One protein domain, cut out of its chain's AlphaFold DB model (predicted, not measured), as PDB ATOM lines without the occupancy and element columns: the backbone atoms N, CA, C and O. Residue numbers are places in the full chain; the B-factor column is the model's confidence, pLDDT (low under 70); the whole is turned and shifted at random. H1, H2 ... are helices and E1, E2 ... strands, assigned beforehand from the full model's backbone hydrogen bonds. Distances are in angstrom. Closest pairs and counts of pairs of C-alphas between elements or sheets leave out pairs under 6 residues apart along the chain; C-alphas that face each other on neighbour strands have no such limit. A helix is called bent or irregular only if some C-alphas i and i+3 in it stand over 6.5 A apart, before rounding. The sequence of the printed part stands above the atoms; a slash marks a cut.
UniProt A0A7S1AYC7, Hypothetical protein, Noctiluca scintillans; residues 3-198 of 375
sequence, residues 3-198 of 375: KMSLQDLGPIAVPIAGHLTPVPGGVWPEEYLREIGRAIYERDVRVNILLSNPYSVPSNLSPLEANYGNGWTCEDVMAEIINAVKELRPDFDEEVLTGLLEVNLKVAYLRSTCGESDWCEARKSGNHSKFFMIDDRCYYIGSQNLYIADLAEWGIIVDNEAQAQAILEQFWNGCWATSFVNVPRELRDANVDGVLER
ATOM      1  N   LYS A   3      41.565  46.400 -11.018       98.44
ATOM      2  CA  LYS A   3      40.310  46.699 -11.710       98.44
ATOM      3  C   LYS A   3      40.476  46.294 -13.164       98.44
ATOM      4  O   LYS A   3      41.431  46.737 -13.789       98.44
ATOM      5  N   MET A   4      39.600  45.457 -13.700       98.44
ATOM      6  CA  MET A   4      39.741  44.901 -15.047       98.44
ATOM      7  C   MET A   4      38.441  45.095 -15.814       98.44
ATOM      8  O   MET A   4      37.376  44.780 -15.296       98.44
ATOM      9  N   SER A   5      38.520  45.601 -17.038       97.44
ATOM     10  CA  SER A   5      37.398  45.632 -17.975       97.44
ATOM     11  C   SER A   5      37.830  44.895 -19.230       97.44
ATOM     12  O   SER A   5      38.714  45.354 -19.956       97.44
ATOM     13  N   LEU A   6      37.246  43.719 -19.423       95.94
ATOM     14  CA  LEU A   6      37.657  42.736 -20.411       95.94
ATOM     15  C   LEU A   6      36.451  42.321 -21.249       95.94
ATOM     16  O   LEU A   6      35.314  42.324 -20.775       95.94
ATOM     17  N   GLN A   7      36.714  41.906 -22.483       91.50
ATOM     18  CA  GLN A   7      35.736  41.142 -23.249       91.50
ATOM     19  C   GLN A   7      35.429  39.818 -22.535       91.50
ATOM     20  O   GLN A   7      34.313  39.601 -22.076       91.50
ATOM     21  N   ASP A   8      36.465  39.000 -22.355       91.19
ATOM     22  CA  ASP A   8      36.427  37.703 -21.686       91.19
ATOM     23  C   ASP A   8      37.775  37.416 -21.012       91.19
ATOM     24  O   ASP A   8      38.784  38.067 -21.308       91.19
ATOM     25  N   LEU A   9      37.789  36.414 -20.129       93.38
ATOM     26  CA  LEU A   9      39.015  35.817 -19.587       93.38
ATOM     27  C   LEU A   9      39.190  34.357 -20.028       93.38
ATOM     28  O   LEU A   9      40.311  33.929 -20.285       93.38
ATOM     29  N   GLY A  10      38.088  33.613 -20.156       90.62
ATOM     30  CA  GLY A  10      38.101  32.245 -20.669       90.62
ATOM     31  C   GLY A  10      38.230  32.175 -22.194       90.62
ATOM     32  O   GLY A  10      37.935  33.157 -22.889       90.62
ATOM     33  N   PRO A  11      38.653  31.019 -22.737       85.56
ATOM     34  CA  PRO A  11      38.819  30.827 -24.173       85.56
ATOM     35  C   PRO A  11      37.476  30.864 -24.901       85.56
ATOM     36  O   PRO A  11      36.418  30.718 -24.292       85.56
ATOM     37  N   ILE A  12      37.512  30.991 -26.226       78.12
ATOM     38  CA  ILE A  12      36.313  30.816 -27.052       78.12
ATOM     39  C   ILE A  12      35.764  29.402 -26.824       78.12
ATOM     40  O   ILE A  12      36.489  28.422 -27.001       78.12
ATOM     41  N   ALA A  13      34.483  29.297 -26.475       75.00
ATOM     42  CA  ALA A  13      33.806  28.030 -26.238       75.00
ATOM     43  C   ALA A  13      32.498  27.928 -27.035       75.00
ATOM     44  O   ALA A  13      31.916  28.931 -27.456       75.00
ATOM     45  N   VAL A  14      32.049  26.695 -27.263       68.75
ATOM     46  CA  VAL A  14      30.777  26.370 -27.919       68.75
ATOM     47  C   VAL A  14      29.963  25.409 -27.048       68.75
ATOM     48  O   VAL A  14      30.543  24.556 -26.375       68.75
ATOM     49  N   PRO A  15      28.625  25.524 -27.025       66.81
ATOM     50  CA  PRO A  15      27.783  24.604 -26.273       66.81
ATOM     51  C   PRO A  15      27.669  23.254 -27.000       66.81
ATOM     52  O   PRO A  15      27.123  23.184 -28.101       66.81
ATOM     53  N   ILE A  16      28.139  22.175 -26.371       61.69
ATOM     54  CA  ILE A  16      28.063  20.788 -26.855       61.69
ATOM     55  C   ILE A  16      27.427  19.933 -25.762       61.69
ATOM     56  O   ILE A  16      27.865  19.960 -24.617       61.69
ATOM     57  N   ALA A  17      26.367  19.191 -26.099       62.62
ATOM     58  CA  ALA A  17      25.654  18.314 -25.160       62.62
ATOM     59  C   ALA A  17      25.250  18.988 -23.824       62.62
ATOM     60  O   ALA A  17      25.165  18.333 -22.791       62.62
ATOM     61  N   GLY A  18      24.992  20.302 -23.842       63.25
ATOM     62  CA  GLY A  18      24.648  21.083 -22.646       63.25
ATOM     63  C   GLY A  18      25.843  21.621 -21.846       63.25
ATOM     64  O   GLY A  18      25.625  22.311 -20.854       63.25
ATOM     65  N   HIS A  19      27.079  21.377 -22.289       68.50
ATOM     66  CA  HIS A  19      28.311  21.860 -21.665       68.50
ATOM     67  C   HIS A  19      29.049  22.849 -22.572       68.50
ATOM     68  O   HIS A  19      29.123  22.666 -23.786       68.50
ATOM     69  N   LEU A  20      29.623  23.903 -21.989       74.69
ATOM     70  CA  LEU A  20      30.539  24.784 -22.711       74.69
ATOM     71  C   LEU A  20      31.872  24.068 -22.911       74.69
ATOM     72  O   LEU A  20      32.528  23.694 -21.945       74.69
ATOM     73  N   THR A  21      32.252  23.885 -24.170       74.00
ATOM     74  CA  THR A  21      33.480  23.197 -24.569       74.00
ATOM     75  C   THR A  21      34.389  24.192 -25.288       74.00
ATOM     76  O   THR A  21      33.941  24.796 -26.273       74.00
ATOM     77  N   PRO A  22      35.639  24.400 -24.837       78.62
ATOM     78  CA  PRO A  22      36.602  25.221 -25.561       78.62
ATOM     79  C   PRO A  22      36.781  24.737 -27.004       78.62
ATOM     80  O   PRO A  22      36.794  23.538 -27.286       78.62
ATOM     81  N   VAL A  23      36.928  25.670 -27.945       70.25
ATOM     82  CA  VAL A  23      37.304  25.310 -29.322       70.25
ATOM     83  C   VAL A  23      38.725  24.730 -29.347       70.25
ATOM     84  O   VAL A  23      39.518  25.055 -28.462       70.25
ATOM     85  N   PRO A  24      39.109  23.932 -30.361       66.56
ATOM     86  CA  PRO A  24      40.473  23.412 -30.460       66.56
ATOM     87  C   PRO A  24      41.517  24.532 -30.401       66.56
ATOM     88  O   PRO A  24      41.409  25.526 -31.123       66.56
ATOM     89  N   GLY A  25      42.510  24.377 -29.520       67.94
ATOM     90  CA  GLY A  25      43.536  25.390 -29.244       67.94
ATOM     91  C   GLY A  25      43.093  26.531 -28.315       67.94
ATOM     92  O   GLY A  25      43.923  27.347 -27.923       67.94
ATOM     93  N   GLY A  26      41.816  26.592 -27.931       75.00
ATOM     94  CA  GLY A  26      41.320  27.491 -26.898       75.00
ATOM     95  C   GLY A  26      41.658  26.945 -25.516       75.00
ATOM     96  O   GLY A  26      41.125  25.916 -25.111       75.00
ATOM     97  N   VAL A  27      42.524  27.644 -24.788       85.44
ATOM     98  CA  VAL A  27      42.926  27.283 -23.423       85.44
ATOM     99  C   VAL A  27      42.699  28.451 -22.473       85.44
ATOM    100  O   VAL A  27      42.764  29.619 -22.873       85.44
ATOM    101  N   TRP A  28      42.419  28.138 -21.211       91.62
ATOM    102  CA  TRP A  28      42.394  29.150 -20.163       91.62
ATOM    103  C   TRP A  28      43.793  29.756 -19.973       91.62
ATOM    104  O   TRP A  28      44.795  29.053 -20.105       91.62
ATOM    105  N   PRO A  29      43.891  31.063 -19.678       92.44
ATOM    106  CA  PRO A  29      45.172  31.726 -19.468       92.44
ATOM    107  C   PRO A  29      45.722  31.423 -18.064       92.44
ATOM    108  O   PRO A  29      45.725  32.287 -17.185       92.44
ATOM    109  N   GLU A  30      46.172  30.186 -17.841       91.25
ATOM    110  CA  GLU A  30      46.568  29.666 -16.522       91.25
ATOM    111  C   GLU A  30      47.575  30.561 -15.791       91.25
ATOM    112  O   GLU A  30      47.421  30.811 -14.598       91.25
ATOM    113  N   GLU A  31      48.572  31.112 -16.488       91.94
ATOM    114  CA  GLU A  31      49.564  32.010 -15.879       91.94
ATOM    115  C   GLU A  31      48.937  33.307 -15.342       91.94
ATOM    116  O   GLU A  31      49.285  33.763 -14.251       91.94
ATOM    117  N   TYR A  32      47.969  33.890 -16.057       94.31
ATOM    118  CA  TYR A  32      47.271  35.093 -15.594       94.31
ATOM    119  C   TYR A  32      46.354  34.774 -14.415       94.31
ATOM    120  O   TYR A  32      46.343  35.514 -13.430       94.31
ATOM    121  N   LEU A  33      45.616  33.662 -14.485       95.81
ATOM    122  CA  LEU A  33      44.755  33.199 -13.392       95.81
ATOM    123  C   LEU A  33      45.569  32.956 -12.117       95.81
ATOM    124  O   LEU A  33      45.171  33.394 -11.037       95.81
ATOM    125  N   ARG A  34      46.745  32.339 -12.264       94.19
ATOM    126  CA  ARG A  34      47.710  32.073 -11.194       94.19
ATOM    127  C   ARG A  34      48.154  33.357 -10.498       94.19
ATOM    128  O   ARG A  34      48.098  33.438  -9.272       94.19
ATOM    129  N   GLU A  35      48.535  34.390 -11.246       95.56
ATOM    130  CA  GLU A  35      48.990  35.655 -10.653       95.56
ATOM    131  C   GLU A  35      47.851  36.503 -10.065       95.56
ATOM    132  O   GLU A  35      48.034  37.140  -9.021       95.56
ATOM    133  N   ILE A  36      46.653  36.462 -10.657       96.00
ATOM    134  CA  ILE A  36      45.448  37.065 -10.063       96.00
ATOM    135  C   ILE A  36      45.125  36.375  -8.732       96.00
ATOM    136  O   ILE A  36      44.941  37.045  -7.713       96.00
ATOM    137  N   GLY A  37      45.117  35.042  -8.723       94.38
ATOM    138  CA  GLY A  37      44.902  34.232  -7.530       94.38
ATOM    139  C   GLY A  37      45.928  34.524  -6.436       94.38
ATOM    140  O   GLY A  37      45.562  34.752  -5.281       94.38
ATOM    141  N   ARG A  38      47.209  34.624  -6.805       93.69
ATOM    142  CA  ARG A  38      48.293  35.015  -5.896       93.69
ATOM    143  C   ARG A  38      48.043  36.386  -5.267       93.69
ATOM    144  O   ARG A  38      48.223  36.551  -4.063       93.69
ATOM    145  N   ALA A  39      47.626  37.375  -6.059       95.38
ATOM    146  CA  ALA A  39      47.321  38.707  -5.546       95.38
ATOM    147  C   ALA A  39      46.164  38.681  -4.533       95.38
ATOM    148  O   ALA A  39      46.250  39.332  -3.492       95.38
ATOM    149  N   ILE A  40      45.116  37.907  -4.808       94.44
ATOM    150  CA  ILE A  40      43.963  37.755  -3.911       94.44
ATOM    151  C   ILE A  40      44.378  37.083  -2.601       94.44
ATOM    152  O   ILE A  40      44.156  37.645  -1.532       94.44
ATOM    153  N   TYR A  41      44.991  35.902  -2.687       93.44
ATOM    154  CA  TYR A  41      45.213  35.037  -1.530       93.44
ATOM    155  C   TYR A  41      46.435  35.434  -0.696       93.44
ATOM    156  O   TYR A  41      46.357  35.502   0.526       93.44
ATOM    157  N   GLU A  42      47.573  35.722  -1.334       91.94
ATOM    158  CA  GLU A  42      48.828  35.979  -0.611       91.94
ATOM    159  C   GLU A  42      48.978  37.441  -0.179       91.94
ATOM    160  O   GLU A  42      49.787  37.748   0.698       91.94
ATOM    161  N   ARG A  43      48.256  38.361  -0.829       92.75
ATOM    162  CA  ARG A  43      48.460  39.814  -0.677       92.75
ATOM    163  C   ARG A  43      47.189  40.576  -0.308       92.75
ATOM    164  O   ARG A  43      47.237  41.803  -0.256       92.75
ATOM    165  N   ASP A  44      46.081  39.872  -0.073       93.25
ATOM    166  CA  ASP A  44      44.780  40.457   0.277       93.25
ATOM    167  C   ASP A  44      44.319  41.540  -0.725       93.25
ATOM    168  O   ASP A  44      43.724  42.568  -0.390       93.25
ATOM    169  N   VAL A  45      44.628  41.349  -2.013       96.75
ATOM    170  CA  VAL A  45      44.284  42.327  -3.046       96.75
ATOM    171  C   VAL A  45      42.841  42.130  -3.485       96.75
ATOM    172  O   VAL A  45      42.432  41.046  -3.890       96.75
ATOM    173  N   ARG A  46      42.067  43.220  -3.472       97.81
ATOM    174  CA  ARG A  46      40.738  43.253  -4.096       97.81
ATOM    175  C   ARG A  46      40.863  43.333  -5.612       97.81
ATOM    176  O   ARG A  46      41.501  44.265  -6.112       97.81
ATOM    177  N   VAL A  47      40.220  42.410  -6.310       98.50
ATOM    178  CA  VAL A  47      40.143  42.260  -7.760       98.50
ATOM    179  C   VAL A  47      38.684  42.380  -8.191       98.50
ATOM    180  O   VAL A  47      37.833  41.578  -7.807       98.50
ATOM    181  N   ASN A  48      38.405  43.389  -9.012       98.50
ATOM    182  CA  ASN A  48      37.094  43.620  -9.605       98.50
ATOM    183  C   ASN A  48      37.204  43.466 -11.122       98.50
ATOM    184  O   ASN A  48      38.011  44.155 -11.748       98.50
ATOM    185  N   ILE A  49      36.390  42.596 -11.709       98.31
ATOM    186  CA  ILE A  49      36.423  42.269 -13.134       98.31
ATOM    187  C   ILE A  49      35.061  42.568 -13.747       98.31
ATOM    188  O   ILE A  49      34.024  42.112 -13.267       98.31
ATOM    189  N   LEU A  50      35.080  43.329 -14.830       95.94
ATOM    190  CA  LEU A  50      33.935  43.603 -15.669       95.94
ATOM    191  C   LEU A  50      34.084  42.836 -16.978       95.94
ATOM    192  O   LEU A  50      35.026  43.084 -17.732       95.94
ATOM    193  N   LEU A  51      33.154  41.929 -17.245       94.62
ATOM    194  CA  LEU A  51      33.121  41.114 -18.453       94.62
ATOM    195  C   LEU A  51      32.025  41.588 -19.403       94.62
ATOM    196  O   LEU A  51      31.106  42.323 -19.031       94.62
ATOM    197  N   SER A  52      32.115  41.156 -20.648       90.06
ATOM    198  CA  SER A  52      31.008  41.250 -21.588       90.06
ATOM    199  C   SER A  52      29.889  40.287 -21.206       90.06
ATOM    200  O   SER A  52      30.165  39.218 -20.663       90.06
ATOM    201  N   ASN A  53      28.628  40.622 -21.503       84.00
ATOM    202  CA  ASN A  53      27.561  39.641 -21.296       84.00
ATOM    203  C   ASN A  53      27.768  38.441 -22.246       84.00
ATOM    204  O   ASN A  53      28.165  38.648 -23.402       84.00
ATOM    205  N   PRO A  54      27.462  37.204 -21.817       75.69
ATOM    206  CA  PRO A  54      27.611  36.021 -22.654       75.69
ATOM    207  C   PRO A  54      26.804  36.167 -23.937       75.69
ATOM    208  O   PRO A  54      25.662  36.629 -23.902       75.69
ATOM    209  N   TYR A  55      27.392  35.765 -25.064       64.19
ATOM    210  CA  TYR A  55      26.732  35.818 -26.368       64.19
ATOM    211  C   TYR A  55      26.261  37.228 -26.767       64.19
ATOM    212  O   TYR A  55      25.307  37.370 -27.532       64.19
ATOM    213  N   SER A  56      26.905  38.281 -26.247       70.56
ATOM    214  CA  SER A  56      26.610  39.653 -26.661       70.56
ATOM    215  C   SER A  56      27.031  39.882 -28.096       70.56
ATOM    216  O   SER A  56      28.194  39.682 -28.453       70.56
ATOM    217  N   VAL A  57      26.092  40.388 -28.884       63.12
ATOM    218  CA  VAL A  57      26.282  40.662 -30.302       63.12
ATOM    219  C   VAL A  57      25.949  42.123 -30.580       63.12
ATOM    220  O   VAL A  57      24.895  42.591 -30.141       63.12
ATOM    221  N   PRO A  58      26.805  42.868 -31.298       59.69
ATOM    222  CA  PRO A  58      26.461  44.186 -31.814       59.69
ATOM    223  C   PRO A  58      25.178  44.152 -32.628       59.69
ATOM    224  O   PRO A  58      24.950  43.228 -33.409       59.69
ATOM    225  N   SER A  59      24.381  45.210 -32.511       55.53
ATOM    226  CA  SER A  59      23.205  45.406 -33.352       55.53
ATOM    227  C   SER A  59      23.545  45.200 -34.832       55.53
ATOM    228  O   SER A  59      24.509  45.777 -35.337       55.53
ATOM    229  N   ASN A  60      22.713  44.413 -35.519       53.78
ATOM    230  CA  ASN A  60      22.819  44.049 -36.940       53.78
ATOM    231  C   ASN A  60      23.928  43.048 -37.307       53.78
ATOM    232  O   ASN A  60      24.141  42.822 -38.495       53.78
ATOM    233  N   LEU A  61      24.601  42.443 -36.324       47.84
ATOM    234  CA  LEU A  61      25.523  41.327 -36.532       47.84
ATOM    235  C   LEU A  61      24.934  40.045 -35.926       47.84
ATOM    236  O   LEU A  61      24.081  40.085 -35.041       47.84
ATOM    237  N   SER A  62      25.360  38.894 -36.423       48.59
ATOM    238  CA  SER A  62      25.087  37.574 -35.851       48.59
ATOM    239  C   SER A  62      26.094  37.246 -34.731       48.59
ATOM    240  O   SER A  62      27.186  37.827 -34.731       48.59
ATOM    241  N   PRO A  63      25.796  36.294 -33.807       45.22
ATOM    242  CA  PRO A  63      26.690  35.809 -32.719       45.22
ATOM    243  C   PRO A  63      28.030  35.195 -33.144       45.22
ATOM    244  O   PRO A  63      28.668  34.422 -32.443       45.22
ATOM    245  N   LEU A  64      28.400  35.464 -34.369       42.84
ATOM    246  CA  LEU A  64      29.144  34.645 -35.277       42.84
ATOM    247  C   LEU A  64      29.945  35.636 -36.164       42.84
ATOM    248  O   LEU A  64      31.100  35.367 -36.497       42.84
ATOM    249  N   GLU A  65      29.379  36.821 -36.449       37.47
ATOM    250  CA  GLU A  65      30.049  38.021 -36.978       37.47
ATOM    251  C   GLU A  65      30.730  38.869 -35.892       37.47
ATOM    252  O   GLU A  65      31.812  39.402 -36.123       37.47
ATOM    253  N   ALA A  66      30.132  38.983 -34.705       50.66
ATOM    254  CA  ALA A  66      30.765  39.636 -33.565       50.66
ATOM    255  C   ALA A  66      30.212  39.049 -32.268       50.66
ATOM    256  O   ALA A  66      29.162  39.457 -31.784       50.66
ATOM    257  N   ASN A  67      30.924  38.063 -31.724       64.81
ATOM    258  CA  ASN A  67      30.660  37.580 -30.381       64.81
ATOM    259  C   ASN A  67      31.593  38.289 -29.411       64.81
ATOM    260  O   ASN A  67      32.809  38.098 -29.462       64.81
ATOM    261  N   TYR A  68      31.017  39.093 -28.532       71.88
ATOM    262  CA  TYR A  68      31.770  39.730 -27.469       71.88
ATOM    263  C   TYR A  68      31.738  38.944 -26.165       71.88
ATOM    264  O   TYR A  68      32.327  39.432 -25.220       71.88
ATOM    265  N   GLY A  69      31.074  37.788 -26.079       74.69
ATOM    266  CA  GLY A  69      31.077  36.953 -24.876       74.69
ATOM    267  C   GLY A  69      31.299  35.479 -25.204       74.69
ATOM    268  O   GLY A  69      30.424  34.836 -25.785       74.69
ATOM    269  N   ASN A  70      32.422  34.913 -24.772       78.31
ATOM    270  CA  ASN A  70      32.840  33.531 -25.036       78.31
ATOM    271  C   ASN A  70      31.942  32.466 -24.376       78.31
ATOM    272  O   ASN A  70      32.137  31.276 -24.605       78.31
ATOM    273  N   GLY A  71      30.949  32.887 -23.590       78.00
ATOM    274  CA  GLY A  71      29.906  32.031 -23.023       78.00
ATOM    275  C   GLY A  71      30.081  31.748 -21.532       78.00
ATOM    276  O   GLY A  71      29.123  31.332 -20.887       78.00
ATOM    277  N   TRP A  72      31.263  32.017 -20.974       88.19
ATOM    278  CA  TRP A  72      31.584  31.726 -19.578       88.19
ATOM    279  C   TRP A  72      30.789  32.586 -18.596       88.19
ATOM    280  O   TRP A  72      30.644  33.805 -18.767       88.19
ATOM    281  N   THR A  73      30.285  31.950 -17.536       91.94
ATOM    282  CA  THR A  73      29.602  32.685 -16.472       91.94
ATOM    283  C   THR A  73      30.597  33.506 -15.643       91.94
ATOM    284  O   THR A  73      31.777  33.161 -15.560       91.94
ATOM    285  N   CYS A  74      30.145  34.581 -14.983       94.94
ATOM    286  CA  CYS A  74      30.978  35.274 -13.989       94.94
ATOM    287  C   CYS A  74      31.483  34.289 -12.918       94.94
ATOM    288  O   CYS A  74      32.633  34.365 -12.491       94.94
ATOM    289  N   GLU A  75      30.640  33.328 -12.539       96.56
ATOM    290  CA  GLU A  75      30.958  32.288 -11.564       96.56
ATOM    291  C   GLU A  75      31.987  31.277 -12.089       96.56
ATOM    292  O   GLU A  75      32.836  30.841 -11.318       96.56
ATOM    293  N   ASP A  76      31.984  30.957 -13.390       95.31
ATOM    294  CA  ASP A  76      33.033  30.132 -14.013       95.31
ATOM    295  C   ASP A  76      34.396  30.812 -13.944       95.31
ATOM    296  O   ASP A  76      35.381  30.194 -13.555       95.31
ATOM    297  N   VAL A  77      34.451  32.104 -14.270       96.50
ATOM    298  CA  VAL A  77      35.695  32.880 -14.198       96.50
ATOM    299  C   VAL A  77      36.205  32.961 -12.758       96.50
ATOM    300  O   VAL A  77      37.402  32.817 -12.517       96.50
ATOM    301  N   MET A  78      35.308  33.156 -11.788       97.62
ATOM    302  CA  MET A  78      35.675  33.136 -10.370       97.62
ATOM    303  C   MET A  78      36.185  31.759  -9.935       97.62
ATOM    304  O   MET A  78      37.195  31.690  -9.237       97.62
ATOM    305  N   ALA A  79      35.531  30.679 -10.368       96.62
ATOM    306  CA  ALA A  79      35.939  29.315 -10.054       96.62
ATOM    307  C   ALA A  79      37.335  28.993 -10.603       96.62
ATOM    308  O   ALA A  79      38.155  28.464  -9.862       96.62
ATOM    309  N   GLU A  80      37.649  29.380 -11.842       96.06
ATOM    310  CA  GLU A  80      38.979  29.155 -12.430       96.06
ATOM    311  C   GLU A  80      40.090  29.941 -11.719       96.06
ATOM    312  O   GLU A  80      41.180  29.415 -11.497       96.06
ATOM    313  N   ILE A  81      39.816  31.171 -11.266       96.56
ATOM    314  CA  ILE A  81      40.771  31.928 -10.438       96.56
ATOM    315  C   ILE A  81      41.015  31.209  -9.103       96.56
ATOM    316  O   ILE A  81      42.160  31.100  -8.668       96.56
ATOM    317  N   ILE A  82      39.965  30.701  -8.449       95.31
ATOM    318  CA  ILE A  82      40.107  29.948  -7.192       95.31
ATOM    319  C   ILE A  82      40.832  28.618  -7.414       95.31
ATOM    320  O   ILE A  82      41.699  28.269  -6.616       95.31
ATOM    321  N   ASN A  83      40.533  27.898  -8.494       94.12
ATOM    322  CA  ASN A  83      41.226  26.660  -8.843       94.12
ATOM    323  C   ASN A  83      42.727  26.909  -9.034       94.12
ATOM    324  O   ASN A  83      43.537  26.170  -8.476       94.12
ATOM    325  N   ALA A  84      43.107  28.014  -9.684       92.50
ATOM    326  CA  ALA A  84      44.507  28.416  -9.797       92.50
ATOM    327  C   ALA A  84      45.163  28.712  -8.430       92.50
ATOM    328  O   ALA A  84      46.339  28.398  -8.227       92.50
ATOM    329  N   VAL A  85      44.424  29.270  -7.458       90.56
ATOM    330  CA  VAL A  85      44.916  29.444  -6.072       90.56
ATOM    331  C   VAL A  85      45.137  28.095  -5.390       90.56
ATOM    332  O   VAL A  85      46.189  27.889  -4.786       90.56
ATOM    333  N   LYS A  86      44.170  27.176  -5.487       91.25
ATOM    334  CA  LYS A  86      44.260  25.838  -4.879       91.25
ATOM    335  C   LYS A  86      45.414  25.026  -5.464       91.25
ATOM    336  O   LYS A  86      46.108  24.326  -4.736       91.25
ATOM    337  N   GLU A  87      45.665  25.163  -6.762       90.19
ATOM    338  CA  GLU A  87      46.801  24.523  -7.423       90.19
ATOM    339  C   GLU A  87      48.145  25.103  -6.949       90.19
ATOM    340  O   GLU A  87      49.096  24.366  -6.693       90.19
ATOM    341  N   LEU A  88      48.227  26.429  -6.783       83.69
ATOM    342  CA  LEU A  88      49.406  27.103  -6.227       83.69
ATOM    343  C   LEU A  88      49.688  26.729  -4.771       83.69
ATOM    344  O   LEU A  88      50.848  26.732  -4.349       83.69
ATOM    345  N   ARG A  89      48.633  26.492  -3.991       87.12
ATOM    346  CA  ARG A  89      48.685  26.292  -2.545       87.12
ATOM    347  C   ARG A  89      47.965  24.998  -2.179       87.12
ATOM    348  O   ARG A  89      46.791  25.031  -1.830       87.12
ATOM    349  N   PRO A  90      48.677  23.857  -2.183       86.38
ATOM    350  CA  PRO A  90      48.117  22.588  -1.716       86.38
ATOM    351  C   PRO A  90      47.647  22.626  -0.253       86.38
ATOM    352  O   PRO A  90      46.867  21.779   0.168       86.38
ATOM    353  N   ASP A  91      48.134  23.597   0.522       88.44
ATOM    354  CA  ASP A  91      47.739  23.916   1.894       88.44
ATOM    355  C   ASP A  91      46.660  25.014   1.973       88.44
ATOM    356  O   ASP A  91      46.540  25.683   2.999       88.44
ATOM    357  N   PHE A  92      45.906  25.239   0.892       88.56
ATOM    358  CA  PHE A  92      44.840  26.233   0.840       88.56
ATOM    359  C   PHE A  92      43.821  26.014   1.965       88.56
ATOM    360  O   PHE A  92      43.231  24.943   2.104       88.56
ATOM    361  N   ASP A  93      43.611  27.065   2.752       87.19
ATOM    362  CA  ASP A  93      42.620  27.082   3.818       87.19
ATOM    363  C   ASP A  93      41.219  27.316   3.233       87.19
ATOM    364  O   ASP A  93      40.851  28.429   2.857       87.19
ATOM    365  N   GLU A  94      40.425  26.252   3.145       87.50
ATOM    366  CA  GLU A  94      39.051  26.324   2.637       87.50
ATOM    367  C   GLU A  94      38.144  27.207   3.511       87.50
ATOM    368  O   GLU A  94      37.147  27.729   3.010       87.50
ATOM    369  N   GLU A  95      38.479  27.440   4.789       89.25
ATOM    370  CA  GLU A  95      37.668  28.289   5.672       89.25
ATOM    371  C   GLU A  95      37.663  29.753   5.214       89.25
ATOM    372  O   GLU A  95      36.673  30.465   5.413       89.25
ATOM    373  N   VAL A  96      38.726  30.211   4.540       89.06
ATOM    374  CA  VAL A  96      38.806  31.597   4.052       89.06
ATOM    375  C   VAL A  96      38.112  31.810   2.707       89.06
ATOM    376  O   VAL A  96      37.884  32.958   2.320       89.06
ATOM    377  N   LEU A  97      37.741  30.740   1.995       88.50
ATOM    378  CA  LEU A  97      37.235  30.801   0.621       88.50
ATOM    379  C   LEU A  97      36.018  31.720   0.474       88.50
ATOM    380  O   LEU A  97      35.995  32.597  -0.392       88.50
ATOM    381  N   THR A  98      35.028  31.563   1.353       90.31
ATOM    382  CA  THR A  98      33.836  32.421   1.366       90.31
ATOM    383  C   THR A  98      34.217  33.886   1.563       90.31
ATOM    384  O   THR A  98      33.713  34.748   0.847       90.31
ATOM    385  N   GLY A  99      35.162  34.174   2.462       90.12
ATOM    386  CA  GLY A  99      35.665  35.529   2.690       90.12
ATOM    387  C   GLY A  99      36.324  36.125   1.444       90.12
ATOM    388  O   GLY A  99      36.001  37.250   1.060       90.12
ATOM    389  N   LEU A 100      37.167  35.354   0.753       92.19
ATOM    390  CA  LEU A 100      37.810  35.788  -0.493       92.19
ATOM    391  C   LEU A 100      36.777  36.105  -1.583       92.19
ATOM    392  O   LEU A 100      36.873  37.139  -2.245       92.19
ATOM    393  N   LEU A 101      35.759  35.257  -1.751       92.31
ATOM    394  CA  LEU A 101      34.682  35.465  -2.728       92.31
ATOM    395  C   LEU A 101      33.751  36.623  -2.333       92.31
ATOM    396  O   LEU A 101      33.198  37.320  -3.191       92.31
ATOM    397  N   GLU A 102      33.572  36.881  -1.039       91.94
ATOM    398  CA  GLU A 102      32.745  37.980  -0.545       91.94
ATOM    399  C   GLU A 102      33.455  39.338  -0.547       91.94
ATOM    400  O   GLU A 102      32.781  40.355  -0.745       91.94
ATOM    401  N   VAL A 103      34.780  39.377  -0.408       93.12
ATOM    402  CA  VAL A 103      35.533  40.623  -0.190       93.12
ATOM    403  C   VAL A 103      36.524  40.920  -1.313       93.12
ATOM    404  O   VAL A 103      36.601  42.064  -1.770       93.12
ATOM    405  N   ASN A 104      37.271  39.915  -1.765       96.44
ATOM    406  CA  ASN A 104      38.449  40.116  -2.602       96.44
ATOM    407  C   ASN A 104      38.184  39.901  -4.087       96.44
ATOM    408  O   ASN A 104      38.787  40.610  -4.879       96.44
ATOM    409  N   LEU A 105      37.305  38.984  -4.485       97.75
ATOM    410  CA  LEU A 105      37.061  38.690  -5.897       97.75
ATOM    411  C   LEU A 105      35.621  39.004  -6.287       97.75
ATOM    412  O   LEU A 105      34.693  38.349  -5.818       97.75
ATOM    413  N   LYS A 106      35.437  39.987  -7.172       97.69
ATOM    414  CA  LYS A 106      34.133  40.352  -7.738       97.69
ATOM    415  C   LYS A 106      34.185  40.344  -9.251       97.69
ATOM    416  O   LYS A 106      35.034  41.001  -9.844       97.69
ATOM    417  N   VAL A 107      33.232  39.655  -9.867       97.75
ATOM    418  CA  VAL A 107      33.072  39.602 -11.320       97.75
ATOM    419  C   VAL A 107      31.628  39.963 -11.656       97.75
ATOM    420  O   VAL A 107      30.706  39.514 -10.974       97.75
ATOM    421  N   ALA A 108      31.437  40.823 -12.651       95.00
ATOM    422  CA  ALA A 108      30.121  41.262 -13.105       95.00
ATOM    423  C   ALA A 108      30.109  41.478 -14.616       95.00
ATOM    424  O   ALA A 108      31.143  41.783 -15.218       95.00
ATOM    425  N   TYR A 109      28.928  41.398 -15.218       92.19
ATOM    426  CA  TYR A 109      28.745  41.797 -16.605       92.19
ATOM    427  C   TYR A 109      28.533  43.301 -16.734       92.19
ATOM    428  O   TYR A 109      27.879  43.930 -15.899       92.19
ATOM    429  N   LEU A 110      29.067  43.878 -17.813       89.88
ATOM    430  CA  LEU A 110      28.861  45.276 -18.169       89.88
ATOM    431  C   LEU A 110      27.362  45.571 -18.316       89.88
ATOM    432  O   LEU A 110      26.667  44.954 -19.122       89.88
ATOM    433  N   ARG A 111      26.888  46.572 -17.574       84.50
ATOM    434  CA  ARG A 111      25.561  47.178 -17.716       84.50
ATOM    435  C   ARG A 111      25.710  48.640 -18.132       84.50
ATOM    436  O   ARG A 111      26.609  49.339 -17.665       84.50
ATOM    437  N   SER A 112      24.812  49.109 -18.992       72.44
ATOM    438  CA  SER A 112      24.719  50.512 -19.407       72.44
ATOM    439  C   SER A 112      23.259  50.951 -19.423       72.44
ATOM    440  O   SER A 112      22.392  50.207 -19.879       72.44
ATOM    441  N   THR A 113      22.994  52.164 -18.948       59.53
ATOM    442  CA  THR A 113      21.681  52.818 -19.007       59.53
ATOM    443  C   THR A 113      21.765  53.986 -19.986       59.53
ATOM    444  O   THR A 113      22.603  54.871 -19.800       59.53
ATOM    445  N   CYS A 114      20.917  54.021 -21.017       46.81
ATOM    446  CA  CYS A 114      20.840  55.140 -21.959       46.81
ATOM    447  C   CYS A 114      19.414  55.725 -21.983       46.81
ATOM    448  O   CYS A 114      18.613  55.374 -22.844       46.81
ATOM    449  N   GLY A 115      19.101  56.644 -21.061       52.19
ATOM    450  CA  GLY A 115      17.771  57.274 -20.949       52.19
ATOM    451  C   GLY A 115      16.731  56.419 -20.202       52.19
ATOM    452  O   GLY A 115      17.107  55.555 -19.419       52.19
ATOM    453  N   GLU A 116      15.430  56.667 -20.436       37.97
ATOM    454  CA  GLU A 116      14.303  55.853 -19.905       37.97
ATOM    455  C   GLU A 116      14.199  54.464 -20.557       37.97
ATOM    456  O   GLU A 116      13.432  53.609 -20.116       37.97
ATOM    457  N   SER A 117      14.987  54.234 -21.601       40.72
ATOM    458  CA  SER A 117      15.165  52.926 -22.196       40.72
ATOM    459  C   SER A 117      16.310  52.223 -21.467       40.72
ATOM    460  O   SER A 117      17.489  52.437 -21.768       40.72
ATOM    461  N   ASP A 118      15.969  51.306 -20.560       49.94
ATOM    462  CA  ASP A 118      16.753  50.072 -20.471       49.94
ATOM    463  C   ASP A 118      16.923  49.578 -21.914       49.94
ATOM    464  O   ASP A 118      15.996  49.702 -22.714       49.94
ATOM    465  N   TRP A 119      18.065  49.019 -22.305       50.34
ATOM    466  CA  TRP A 119      18.244  48.409 -23.637       50.34
ATOM    467  C   TRP A 119      17.399  47.111 -23.814       50.34
ATOM    468  O   TRP A 119      17.829  46.127 -24.409       50.34
ATOM    469  N   CYS A 120      16.189  47.123 -23.252       40.00
ATOM    470  CA  CYS A 120      15.092  46.178 -23.098       40.00
ATOM    471  C   CYS A 120      15.414  44.845 -22.430       40.00
ATOM    472  O   CYS A 120      14.508  44.244 -21.869       40.00
ATOM    473  N   GLU A 121      16.672  44.419 -22.372       49.38
ATOM    474  CA  GLU A 121      17.121  43.305 -21.538       49.38
ATOM    475  C   GLU A 121      18.585  43.579 -21.170       49.38
ATOM    476  O   GLU A 121      19.451  43.533 -22.042       49.38
ATOM    477  N   ALA A 122      18.890  43.869 -19.900       48.81
ATOM    478  CA  ALA A 122      20.226  44.214 -19.378       48.81
ATOM    479  C   ALA A 122      21.328  43.134 -19.570       48.81
ATOM    480  O   ALA A 122      22.363  43.181 -18.916       48.81
ATOM    481  N   ARG A 123      21.104  42.155 -20.457       53.47
ATOM    482  CA  ARG A 123      21.921  40.966 -20.729       53.47
ATOM    483  C   ARG A 123      22.559  40.942 -22.127       53.47
ATOM    484  O   ARG A 123      23.049  39.897 -22.537       53.47
ATOM    485  N   LYS A 124      22.531  42.044 -22.890       62.22
ATOM    486  CA  LYS A 124      23.066  42.091 -24.275       62.22
ATOM    487  C   LYS A 124      24.177  43.120 -24.500       62.22
ATOM    488  O   LYS A 124      24.605  43.324 -25.635       62.22
ATOM    489  N   SER A 125      24.642  43.799 -23.451       75.44
ATOM    490  CA  SER A 125      25.733  44.766 -23.588       75.44
ATOM    491  C   SER A 125      27.063  44.041 -23.780       75.44
ATOM    492  O   SER A 125      27.567  43.391 -22.861       75.44
ATOM    493  N   GLY A 126      27.634  44.194 -24.974       80.44
ATOM    494  CA  GLY A 126      28.980  43.735 -25.276       80.44
ATOM    495  C   GLY A 126      30.032  44.633 -24.632       80.44
ATOM    496  O   GLY A 126      30.013  45.848 -24.832       80.44
ATOM    497  N   ASN A 127      30.963  44.040 -23.889       88.62
ATOM    498  CA  ASN A 127      32.212  44.686 -23.505       88.62
ATOM    499  C   ASN A 127      33.303  44.225 -24.473       88.62
ATOM    500  O   ASN A 127      33.464  43.033 -24.700       88.62
ATOM    501  N   HIS A 128      34.064  45.153 -25.043       91.50
ATOM    502  CA  HIS A 128      35.200  44.821 -25.909       91.50
ATOM    503  C   HIS A 128      36.510  45.447 -25.415       91.50
ATOM    504  O   HIS A 128      37.511  45.484 -26.138       91.50
ATOM    505  N   SER A 129      36.506  45.951 -24.180       94.12
ATOM    506  CA  SER A 129      37.674  46.571 -23.574       94.12
ATOM    507  C   SER A 129      38.796  45.557 -23.342       94.12
ATOM    508  O   SER A 129      38.557  44.363 -23.154       94.12
ATOM    509  N   LYS A 130      40.028  46.061 -23.366       96.50
ATOM    510  CA  LYS A 130      41.233  45.374 -22.904       96.50
ATOM    511  C   LYS A 130      41.959  46.321 -21.956       96.50
ATOM    512  O   LYS A 130      42.933  46.980 -22.316       96.50
ATOM    513  N   PHE A 131      41.380  46.476 -20.773       97.75
ATOM    514  CA  PHE A 131      41.805  47.451 -19.780       97.75
ATOM    515  C   PHE A 131      42.026  46.775 -18.435       97.75
ATOM    516  O   PHE A 131      41.177  46.015 -17.964       97.75
ATOM    517  N   PHE A 132      43.127  47.115 -17.775       96.69
ATOM    518  CA  PHE A 132      43.301  46.820 -16.360       96.69
ATOM    519  C   PHE A 132      44.069  47.936 -15.664       96.69
ATOM    520  O   PHE A 132      44.960  48.549 -16.244       96.69
ATOM    521  N   MET A 133      43.715  48.201 -14.413       98.00
ATOM    522  CA  MET A 133      44.268  49.258 -13.581       98.00
ATOM    523  C   MET A 133      44.699  48.692 -12.236       98.00
ATOM    524  O   MET A 133      43.979  47.899 -11.620       98.00
ATOM    525  N   ILE A 134      45.864  49.141 -11.779       97.50
ATOM    526  CA  ILE A 134      46.496  48.722 -10.535       97.50
ATOM    527  C   ILE A 134      46.585  49.928  -9.603       97.50
ATOM    528  O   ILE A 134      47.078  50.993  -9.979       97.50
ATOM    529  N   ASP A 135      46.069  49.746  -8.390       96.19
ATOM    530  CA  ASP A 135      46.160  50.681  -7.261       96.19
ATOM    531  C   ASP A 135      45.699  52.116  -7.549       96.19
ATOM    532  O   ASP A 135      46.085  53.037  -6.840       96.19
ATOM    533  N   ASP A 136      44.862  52.310  -8.571       96.94
ATOM    534  CA  ASP A 136      44.406  53.628  -9.039       96.94
ATOM    535  C   ASP A 136      45.564  54.558  -9.447       96.94
ATOM    536  O   ASP A 136      45.446  55.783  -9.424       96.94
ATOM    537  N   ARG A 137      46.697  53.956  -9.839       96.50
ATOM    538  CA  ARG A 137      47.951  54.646 -10.167       96.50
ATOM    539  C   ARG A 137      48.423  54.417 -11.586       96.50
ATOM    540  O   ARG A 137      48.838  55.366 -12.245       96.50
ATOM    541  N   CYS A 138      48.338  53.180 -12.055       97.62
ATOM    542  CA  CYS A 138      48.720  52.842 -13.413       97.62
ATOM    543  C   CYS A 138      47.669  51.963 -14.074       97.62
ATOM    544  O   CYS A 138      46.917  51.243 -13.409       97.62
ATOM    545  N   TYR A 139      47.593  52.042 -15.397       98.31
ATOM    546  CA  TYR A 139      46.675  51.223 -16.169       98.31
ATOM    547  C   TYR A 139      47.260  50.832 -17.517       98.31
ATOM    548  O   TYR A 139      48.065  51.554 -18.106       98.31
ATOM    549  N   TYR A 140      46.816  49.685 -18.008       98.38
ATOM    550  CA  TYR A 140      46.997  49.249 -19.378       98.38
ATOM    551  C   TYR A 140      45.768  49.609 -20.209       98.38
ATOM    552  O   TYR A 140      44.629  49.443 -19.761       98.38
ATOM    553  N   ILE A 141      46.006  50.053 -21.438       97.19
ATOM    554  CA  ILE A 141      44.991  50.125 -22.488       97.19
ATOM    555  C   ILE A 141      45.623  49.733 -23.823       97.19
ATOM    556  O   ILE A 141      46.724  50.174 -24.165       97.19
ATOM    557  N   GLY A 142      44.932  48.900 -24.592       95.81
ATOM    558  CA  GLY A 142      45.430  48.440 -25.880       95.81
ATOM    559  C   GLY A 142      44.509  47.423 -26.533       95.81
ATOM    560  O   GLY A 142      43.298  47.441 -26.314       95.81
ATOM    561  N   SER A 143      45.094  46.559 -27.356       92.62
ATOM    562  CA  SER A 143      44.382  45.530 -28.109       92.62
ATOM    563  C   SER A 143      44.526  44.118 -27.515       92.62
ATOM    564  O   SER A 143      43.656  43.286 -27.758       92.62
ATOM    565  N   GLN A 144      45.528  43.875 -26.655       92.38
ATOM    566  CA  GLN A 144      45.812  42.555 -26.074       92.38
ATOM    567  C   GLN A 144      44.685  42.082 -25.152       92.38
ATOM    568  O   GLN A 144      44.500  42.603 -24.051       92.38
ATOM    569  N   ASN A 145      43.962  41.049 -25.574       91.19
ATOM    570  CA  ASN A 145      43.033  40.346 -24.696       91.19
ATOM    571  C   ASN A 145      43.790  39.512 -23.653       91.19
ATOM    572  O   ASN A 145      44.921  39.083 -23.892       91.19
ATOM    573  N   LEU A 146      43.148  39.263 -22.507       92.06
ATOM    574  CA  LEU A 146      43.685  38.352 -21.492       92.06
ATOM    575  C   LEU A 146      43.251  36.898 -21.694       92.06
ATOM    576  O   LEU A 146      43.925  36.010 -21.188       92.06
ATOM    577  N   TYR A 147      42.188  36.633 -22.463       85.56
ATOM    578  CA  TYR A 147      42.016  35.299 -23.038       85.56
ATOM    579  C   TYR A 147      43.114  35.049 -24.079       85.56
ATOM    580  O   TYR A 147      43.560  35.978 -24.758       85.56
ATOM    581  N   ILE A 148      43.547  33.796 -24.212       82.06
ATOM    582  CA  ILE A 148      44.641  33.441 -25.118       82.06
ATOM    583  C   ILE A 148      44.206  33.633 -26.575       82.06
ATOM    584  O   ILE A 148      43.253  33.011 -27.049       82.06
ATOM    585  N   ALA A 149      44.930  34.500 -27.280       74.31
ATOM    586  CA  ALA A 149      44.820  34.723 -28.712       74.31
ATOM    587  C   ALA A 149      46.224  34.970 -29.276       74.31
ATOM    588  O   ALA A 149      46.923  35.872 -28.819       74.31
ATOM    589  N   ASP A 150      46.632  34.169 -30.259       76.62
ATOM    590  CA  ASP A 150      47.936  34.301 -30.917       76.62
ATOM    591  C   ASP A 150      47.843  35.311 -32.071       76.62
ATOM    592  O   ASP A 150      47.757  34.960 -33.251       76.62
ATOM    593  N   LEU A 151      47.728  36.588 -31.702       79.62
ATOM    594  CA  LEU A 151      47.592  37.720 -32.616       79.62
ATOM    595  C   LEU A 151      48.697  38.749 -32.363       79.62
ATOM    596  O   LEU A 151      49.269  38.838 -31.279       79.62
ATOM    597  N   ALA A 152      48.982  39.568 -33.376       88.06
ATOM    598  CA  ALA A 152      49.837  40.733 -33.200       88.06
ATOM    599  C   ALA A 152      49.053  41.831 -32.468       88.06
ATOM    600  O   ALA A 152      48.155  42.443 -33.047       88.06
ATOM    601  N   GLU A 153      49.417  42.084 -31.215       91.62
ATOM    602  CA  GLU A 153      48.735  43.037 -30.341       91.62
ATOM    603  C   GLU A 153      49.646  44.216 -29.969       91.62
ATOM    604  O   GLU A 153      50.876  44.133 -30.005       91.62
ATOM    605  N   TRP A 154      49.040  45.344 -29.603       95.94
ATOM    606  CA  TRP A 154      49.744  46.547 -29.172       95.94
ATOM    607  C   TRP A 154      48.993  47.235 -28.033       95.94
ATOM    608  O   TRP A 154      47.766  47.241 -27.979       95.94
ATOM    609  N   GLY A 155      49.721  47.857 -27.113       96.62
ATOM    610  CA  GLY A 155      49.119  48.660 -26.059       96.62
ATOM    611  C   GLY A 155      50.143  49.483 -25.306       96.62
ATOM    612  O   GLY A 155      51.348  49.388 -25.548       96.62
ATOM    613  N   ILE A 156      49.645  50.291 -24.380       97.81
ATOM    614  CA  ILE A 156      50.458  51.149 -23.526       97.81
ATOM    615  C   ILE A 156      50.142  50.886 -22.061       97.81
ATOM    616  O   ILE A 156      49.001  50.602 -21.699       97.81
ATOM    617  N   ILE A 157      51.166  51.029 -21.226       98.19
ATOM    618  CA  ILE A 157      51.025  51.134 -19.778       98.19
ATOM    619  C   ILE A 157      51.257  52.598 -19.426       98.19
ATOM    620  O   ILE A 157      52.302  53.164 -19.748       98.19
ATOM    621  N   VAL A 158      50.267  53.211 -18.788       98.19
ATOM    622  CA  VAL A 158      50.317  54.601 -18.347       98.19
ATOM    623  C   VAL A 158      50.478  54.607 -16.837       98.19
ATOM    624  O   VAL A 158      49.550  54.256 -16.115       98.19
ATOM    625  N   ASP A 159      51.658  55.006 -16.368       98.12
ATOM    626  CA  ASP A 159      51.948  55.265 -14.956       98.12
ATOM    627  C   ASP A 159      52.013  56.779 -14.734       98.12
ATOM    628  O   ASP A 159      53.064  57.422 -14.801       98.12
ATOM    629  N   ASN A 160      50.831  57.382 -14.618       98.19
ATOM    630  CA  ASN A 160      50.673  58.812 -14.414       98.19
ATOM    631  C   ASN A 160      49.426  59.066 -13.574       98.19
ATOM    632  O   ASN A 160      48.313  58.797 -14.020       98.19
ATOM    633  N   GLU A 161      49.619  59.640 -12.389       97.19
ATOM    634  CA  GLU A 161      48.553  59.846 -11.407       97.19
ATOM    635  C   GLU A 161      47.365  60.631 -11.977       97.19
ATOM    636  O   GLU A 161      46.226  60.190 -11.854       97.19
ATOM    637  N   ALA A 162      47.608  61.746 -12.674       98.06
ATOM    638  CA  ALA A 162      46.530  62.563 -13.228       98.06
ATOM    639  C   ALA A 162      45.714  61.812 -14.297       98.06
ATOM    640  O   ALA A 162      44.488  61.910 -14.316       98.06
ATOM    641  N   GLN A 163      46.371  61.038 -15.170       98.19
ATOM    642  CA  GLN A 163      45.683  60.225 -16.181       98.19
ATOM    643  C   GLN A 163      44.951  59.028 -15.563       98.19
ATOM    644  O   GLN A 163      43.838  58.709 -15.977       98.19
ATOM    645  N   ALA A 164      45.544  58.388 -14.553       98.06
ATOM    646  CA  ALA A 164      44.917  57.289 -13.830       98.06
ATOM    647  C   ALA A 164      43.643  57.747 -13.110       98.06
ATOM    648  O   ALA A 164      42.608  57.094 -13.229       98.06
ATOM    649  N   GLN A 165      43.672  58.904 -12.444       98.12
ATOM    650  CA  GLN A 165      42.468  59.473 -11.834       98.12
ATOM    651  C   GLN A 165      41.422  59.853 -12.890       98.12
ATOM    652  O   GLN A 165      40.248  59.522 -12.737       98.12
ATOM    653  N   ALA A 166      41.841  60.445 -14.014       98.12
ATOM    654  CA  ALA A 166      40.921  60.796 -15.093       98.12
ATOM    655  C   ALA A 166      40.184  59.572 -15.670       98.12
ATOM    656  O   ALA A 166      38.963  59.612 -15.819       98.12
ATOM    657  N   ILE A 167      40.884  58.468 -15.968       97.38
ATOM    658  CA  ILE A 167      40.232  57.261 -16.506       97.38
ATOM    659  C   ILE A 167      39.407  56.528 -15.440       97.38
ATOM    660  O   ILE A 167      38.376  55.933 -15.756       97.38
ATOM    661  N   LEU A 168      39.807  56.603 -14.167       97.12
ATOM    662  CA  LEU A 168      39.022  56.066 -13.060       97.12
ATOM    663  C   LEU A 168      37.652  56.757 -12.978       97.12
ATOM    664  O   LEU A 168      36.624  56.082 -12.916       97.12
ATOM    665  N   GLU A 169      37.630  58.090 -13.031       96.56
ATOM    666  CA  GLU A 169      36.407  58.894 -12.961       96.56
ATOM    667  C   GLU A 169      35.539  58.766 -14.216       96.56
ATOM    668  O   GLU A 169      34.327  58.573 -14.111       96.56
ATOM    669  N   GLN A 170      36.149  58.856 -15.400       95.12
ATOM    670  CA  GLN A 170      35.419  58.939 -16.669       95.12
ATOM    671  C   GLN A 170      34.960  57.579 -17.201       95.12
ATOM    672  O   GLN A 170      34.004  57.523 -17.971       95.12
ATOM    673  N   PHE A 171      35.633  56.491 -16.816       94.88
ATOM    674  CA  PHE A 171      35.351  55.152 -17.330       94.88
ATOM    675  C   PHE A 171      34.994  54.173 -16.212       94.88
ATOM    676  O   PHE A 171      33.857  53.705 -16.135       94.88
ATOM    677  N   TRP A 172      35.937  53.863 -15.319       96.56
ATOM    678  CA  TRP A 172      35.768  52.740 -14.392       96.56
ATOM    679  C   TRP A 172      34.623  52.938 -13.395       96.56
ATOM    680  O   TRP A 172      33.785  52.048 -13.245       96.56
ATOM    681  N   ASN A 173      34.570  54.083 -12.711       95.75
ATOM    682  CA  ASN A 173      33.629  54.306 -11.613       95.75
ATOM    683  C   ASN A 173      32.175  54.208 -12.081       95.75
ATOM    684  O   ASN A 173      31.372  53.537 -11.435       95.75
ATOM    685  N   GLY A 174      31.851  54.816 -13.226       92.00
ATOM    686  CA  GLY A 174      30.522  54.727 -13.829       92.00
ATOM    687  C   GLY A 174      30.172  53.298 -14.246       92.00
ATOM    688  O   GLY A 174      29.124  52.784 -13.855       92.00
ATOM    689  N   CYS A 175      31.072  52.626 -14.975       91.62
ATOM    690  CA  CYS A 175      30.863  51.241 -15.401       91.62
ATOM    691  C   CYS A 175      30.648  50.303 -14.208       91.62
ATOM    692  O   CYS A 175      29.689  49.531 -14.201       91.62
ATOM    693  N   TRP A 176      31.498  50.378 -13.184       95.38
ATOM    694  CA  TRP A 176      31.413  49.512 -12.009       95.38
ATOM    695  C   TRP A 176      30.189  49.814 -11.143       95.38
ATOM    696  O   TRP A 176      29.540  48.890 -10.642       95.38
ATOM    697  N   ALA A 177      29.831  51.092 -10.989       93.38
ATOM    698  CA  ALA A 177      28.653  51.473 -10.226       93.38
ATOM    699  C   ALA A 177      27.382  50.869 -10.834       93.38
ATOM    700  O   ALA A 177      26.642  50.168 -10.146       93.38
ATOM    701  N   THR A 178      27.180  51.059 -12.137       90.06
ATOM    702  CA  THR A 178      26.012  50.542 -12.866       90.06
ATOM    703  C   THR A 178      26.009  49.018 -12.965       90.06
ATOM    704  O   THR A 178      24.950  48.397 -12.938       90.06
ATOM    705  N   SER A 179      27.186  48.401 -13.058       91.19
ATOM    706  CA  SER A 179      27.303  46.956 -13.278       91.19
ATOM    707  C   SER A 179      27.300  46.127 -11.998       91.19
ATOM    708  O   SER A 179      26.992  44.943 -12.064       91.19
ATOM    709  N   PHE A 180      27.631  46.713 -10.843       92.88
ATOM    710  CA  PHE A 180      27.765  45.959  -9.594       92.88
ATOM    711  C   PHE A 180      27.246  46.695  -8.353       92.88
ATOM    712  O   PHE A 180      26.473  46.123  -7.584       92.88
ATOM    713  N   VAL A 181      27.665  47.948  -8.120       93.69
ATOM    714  CA  VAL A 181      27.342  48.665  -6.865       93.69
ATOM    715  C   VAL A 181      25.842  48.920  -6.742       93.69
ATOM    716  O   VAL A 181      25.260  48.654  -5.693       93.69
ATOM    717  N   ASN A 182      25.222  49.379  -7.827       90.94
ATOM    718  CA  ASN A 182      23.806  49.729  -7.891       90.94
ATOM    719  C   ASN A 182      22.910  48.512  -8.170       90.94
ATOM    720  O   ASN A 182      21.690  48.650  -8.218       90.94
ATOM    721  N   VAL A 183      23.499  47.329  -8.365       86.62
ATOM    722  CA  VAL A 183      22.767  46.085  -8.611       86.62
ATOM    723  C   VAL A 183      22.443  45.425  -7.263       86.62
ATOM    724  O   VAL A 183      23.378  45.119  -6.505       86.62
ATOM    725  N   PRO A 184      21.150  45.186  -6.947       88.06
ATOM    726  CA  PRO A 184      20.743  44.456  -5.747       88.06
ATOM    727  C   PRO A 184      21.467  43.114  -5.632       88.06
ATOM    728  O   PRO A 184      21.744  42.475  -6.647       88.06
ATOM    729  N   ARG A 185      21.802  42.684  -4.408       87.06
ATOM    730  CA  ARG A 185      22.680  41.520  -4.173       87.06
ATOM    731  C   ARG A 185      22.146  40.256  -4.852       87.06
ATOM    732  O   ARG A 185      22.928  39.503  -5.419       87.06
ATOM    733  N   GLU A 186      20.837  40.067  -4.812       86.12
ATOM    734  CA  GLU A 186      20.085  38.958  -5.396       86.12
ATOM    735  C   GLU A 186      20.023  38.974  -6.932       86.12
ATOM    736  O   GLU A 186      19.689  37.959  -7.536       86.12
ATOM    737  N   LEU A 187      20.360  40.102  -7.568       84.62
ATOM    738  CA  LEU A 187      20.397  40.266  -9.027       84.62
ATOM    739  C   LEU A 187      21.823  40.329  -9.592       84.62
ATOM    740  O   LEU A 187      21.997  40.584 -10.787       84.62
ATOM    741  N   ARG A 188      22.847  40.145  -8.752       87.69
ATOM    742  CA  ARG A 188      24.247  40.126  -9.193       87.69
ATOM    743  C   ARG A 188      24.549  38.866  -9.999       87.69
ATOM    744  O   ARG A 188      23.962  37.815  -9.772       87.69
ATOM    745  N   ASP A 189      25.511  38.986 -10.909       91.56
ATOM    746  CA  ASP A 189      25.852  37.934 -11.881       91.56
ATOM    747  C   ASP A 189      26.613  36.745 -11.281       91.56
ATOM    748  O   ASP A 189      26.803  35.736 -11.955       91.56
ATOM    749  N   ALA A 190      27.080  36.883 -10.039       94.19
ATOM    750  CA  ALA A 190      27.774  35.840  -9.306       94.19
ATOM    751  C   ALA A 190      27.474  35.932  -7.808       94.19
ATOM    752  O   ALA A 190      27.421  37.025  -7.226       94.19
ATOM    753  N   ASN A 191      27.338  34.771  -7.176       94.25
ATOM    754  CA  ASN A 191      27.289  34.626  -5.725       94.25
ATOM    755  C   ASN A 191      28.207  33.481  -5.260       94.25
ATOM    756  O   ASN A 191      28.726  32.722  -6.072       94.25
ATOM    757  N   VAL A 192      28.444  33.396  -3.949       93.12
ATOM    758  CA  VAL A 192      29.369  32.406  -3.373       93.12
ATOM    759  C   VAL A 192      28.925  30.985  -3.708       93.12
ATOM    760  O   VAL A 192      29.729  30.224  -4.235       93.12
ATOM    761  N   ASP A 193      27.658  30.652  -3.467       92.88
ATOM    762  CA  ASP A 193      27.132  29.299  -3.675       92.88
ATOM    763  C   ASP A 193      27.287  28.861  -5.138       92.88
ATOM    764  O   ASP A 193      27.801  27.776  -5.412       92.88
ATOM    765  N   GLY A 194      26.966  29.747  -6.084       94.12
ATOM    766  CA  GLY A 194      27.117  29.484  -7.513       94.12
ATOM    767  C   GLY A 194      28.570  29.254  -7.939       94.12
ATOM    768  O   GLY A 194      28.824  28.415  -8.808       94.12
ATOM    769  N   VAL A 195      29.539  29.923  -7.303       95.56
ATOM    770  CA  VAL A 195      30.971  29.641  -7.514       95.56
ATOM    771  C   VAL A 195      31.362  28.293  -6.913       95.56
ATOM    772  O   VAL A 195      32.047  27.515  -7.575       95.56
ATOM    773  N   LEU A 196      30.916  27.982  -5.693       92.69
ATOM    774  CA  LEU A 196      31.238  26.720  -5.015       92.69
ATOM    775  C   LEU A 196      30.726  25.498  -5.789       92.69
ATOM    776  O   LEU A 196      31.467  24.530  -5.957       92.69
ATOM    777  N   GLU A 197      29.507  25.563  -6.331       93.12
ATOM    778  CA  GLU A 197      28.927  24.523  -7.201       93.12
ATOM    779  C   GLU A 197      29.769  24.265  -8.459       93.12
ATOM    780  O   GLU A 197      29.751  23.177  -9.036       93.12
ATOM    781  N   ARG A 198      30.527  25.278  -8.879       92.19
ATOM    782  CA  ARG A 198      31.285  25.316 -10.124       92.19
ATOM    783  C   ARG A 198      32.747  24.908  -9.967       92.19
ATOM    784  O   ARG A 198      33.366  24.575 -10.974       92.19
TER     785      ARG A 198
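AT A GLANCE: This is residues 3 to 198 of the 375 residues of the protein "Hypothetical protein" of Noctiluca scintillans (UniProt A0A7S1AYC7). A six-stranded sheet, with a twist of 49 degrees from edge to edge, is the middle layer of the domain; the bent helix H4 covers one face of it, and H2 covers the E5 side of the other face. H1 and H5 pack crosswise on H2, H3 meets both H1 and H5, and E2 and E3 form a small hairpin away from the sheet. The printed part has 196 residues, with five named helices and eight named strands in the order E1 E2 E3 H1 E4 H2 H3 E5 E6 E7 E8 H4 H5. The large sheet is mixed, in the order E5 E4 E1 E6 E7 E8, and the class is mixed, helices and strands. The whole is compact and rounded, with a radius of gyration of the C-alphas of 16.7 A and spans of 50 by 50 by 40 A.

IN THESE COORDINATES: In the large sheet, E5 is residues 105 to 109, 13.9 A long, E4 is residues 47 to 51, 12.8 A, and E1 is residues 3 to 6, with C-alpha 3 at (40.310, 46.699, -11.710). Beyond E1 come E6, residues 130 to 134, 13.9 A, E7, residues 138 to 142, 13.6 A, and E8, residues 155 to 159, 13.2 A. H4, residues 161 to 181, was assigned as one helix by its hydrogen bonds but is bent: C-alphas 170 and 173 are 7.1 A apart. Its arms are H4a, residues 161 to 170, 14.2 A, and H4b, residues 173 to 181, 9.7 A. H2 is residues 74 to 88, 21.6 A, and H1 is residues 30 to 43, 18.9 A. H3, residues 94 to 104, 14.8 A, is irregular, with C-alphas 95 and 98 7.1 A apart. H5 is residues 192 to 198, ending at C-alpha 198 (31.285, 25.316, -10.124). E2 is residues 13 to 16, and E3 is residues 19 to 22.

HOW THE PARTS SIT: E5 and E4 are parallel, with N 49 and O 106 2.8 A apart, within hydrogen-bond range. E4 and E1 are parallel too, with N 50 and O 4 at 2.8 A. E1 and E6 are antiparallel, with N 5 and O 131 at 2.8 A. E6, E7 and E8 form a meander, each strand the antiparallel neighbour of the one before; N 140 and O 132 are 2.8 A apart, and N 158 and O 139 2.8 A. H4a and H4b are on the same face, at heights of 9.4 A and 9.5 A over the sheet, with a steep tilt of 54 degrees between them. The closest C-alphas of H4a and E7 are those of Ala 164 and Cys 138, 5.9 A. H4b runs across the strands, at 85 degrees to E5 on the local plane. H2, on the opposite face, lies over E5 at a height of 10.7 A. E4, H2, H3 and E5 form a strand-helix-strand unit, two parallel strands joined through helices, with a right-handed crossover. H1 and H2 touch about perpendicular at 78 degrees, closest at the C-alphas of Gly 37 and Val 85, 5.0 A. H5 touches residues 75 to 79 of H2, closest at the C-alphas of Val 195 and Glu 75, 4.8 A. H3 only just touches H1 and H5, with 3 pairs of C-alphas within 8 A each; the closest are Asn 104 and Ile 40, 6.1 A, and Leu 101 and Val 192, 6.2 A. The hairpin E2 and E3 is antiparallel, with N 14 and O 21 at 2.9 A. Every O i to N i+4 pair is within hydrogen-bond range in H1, H2, H4a and H4b; H3 has 5 of 7 and H5 2 of 3.

THE WHOLE: The C-alphas farthest apart are those of Asp 91 and Glu 116, 51.1 A. The printed part has no cut. The links E4 to H2, E5 to E6 and E7 to E8 are long. The mean pLDDT of the printed part is 85.3; it is under 70 in 32 residues, namely 14 to 19, 24 to 25, 55, 57 to 67 and 113 to 124.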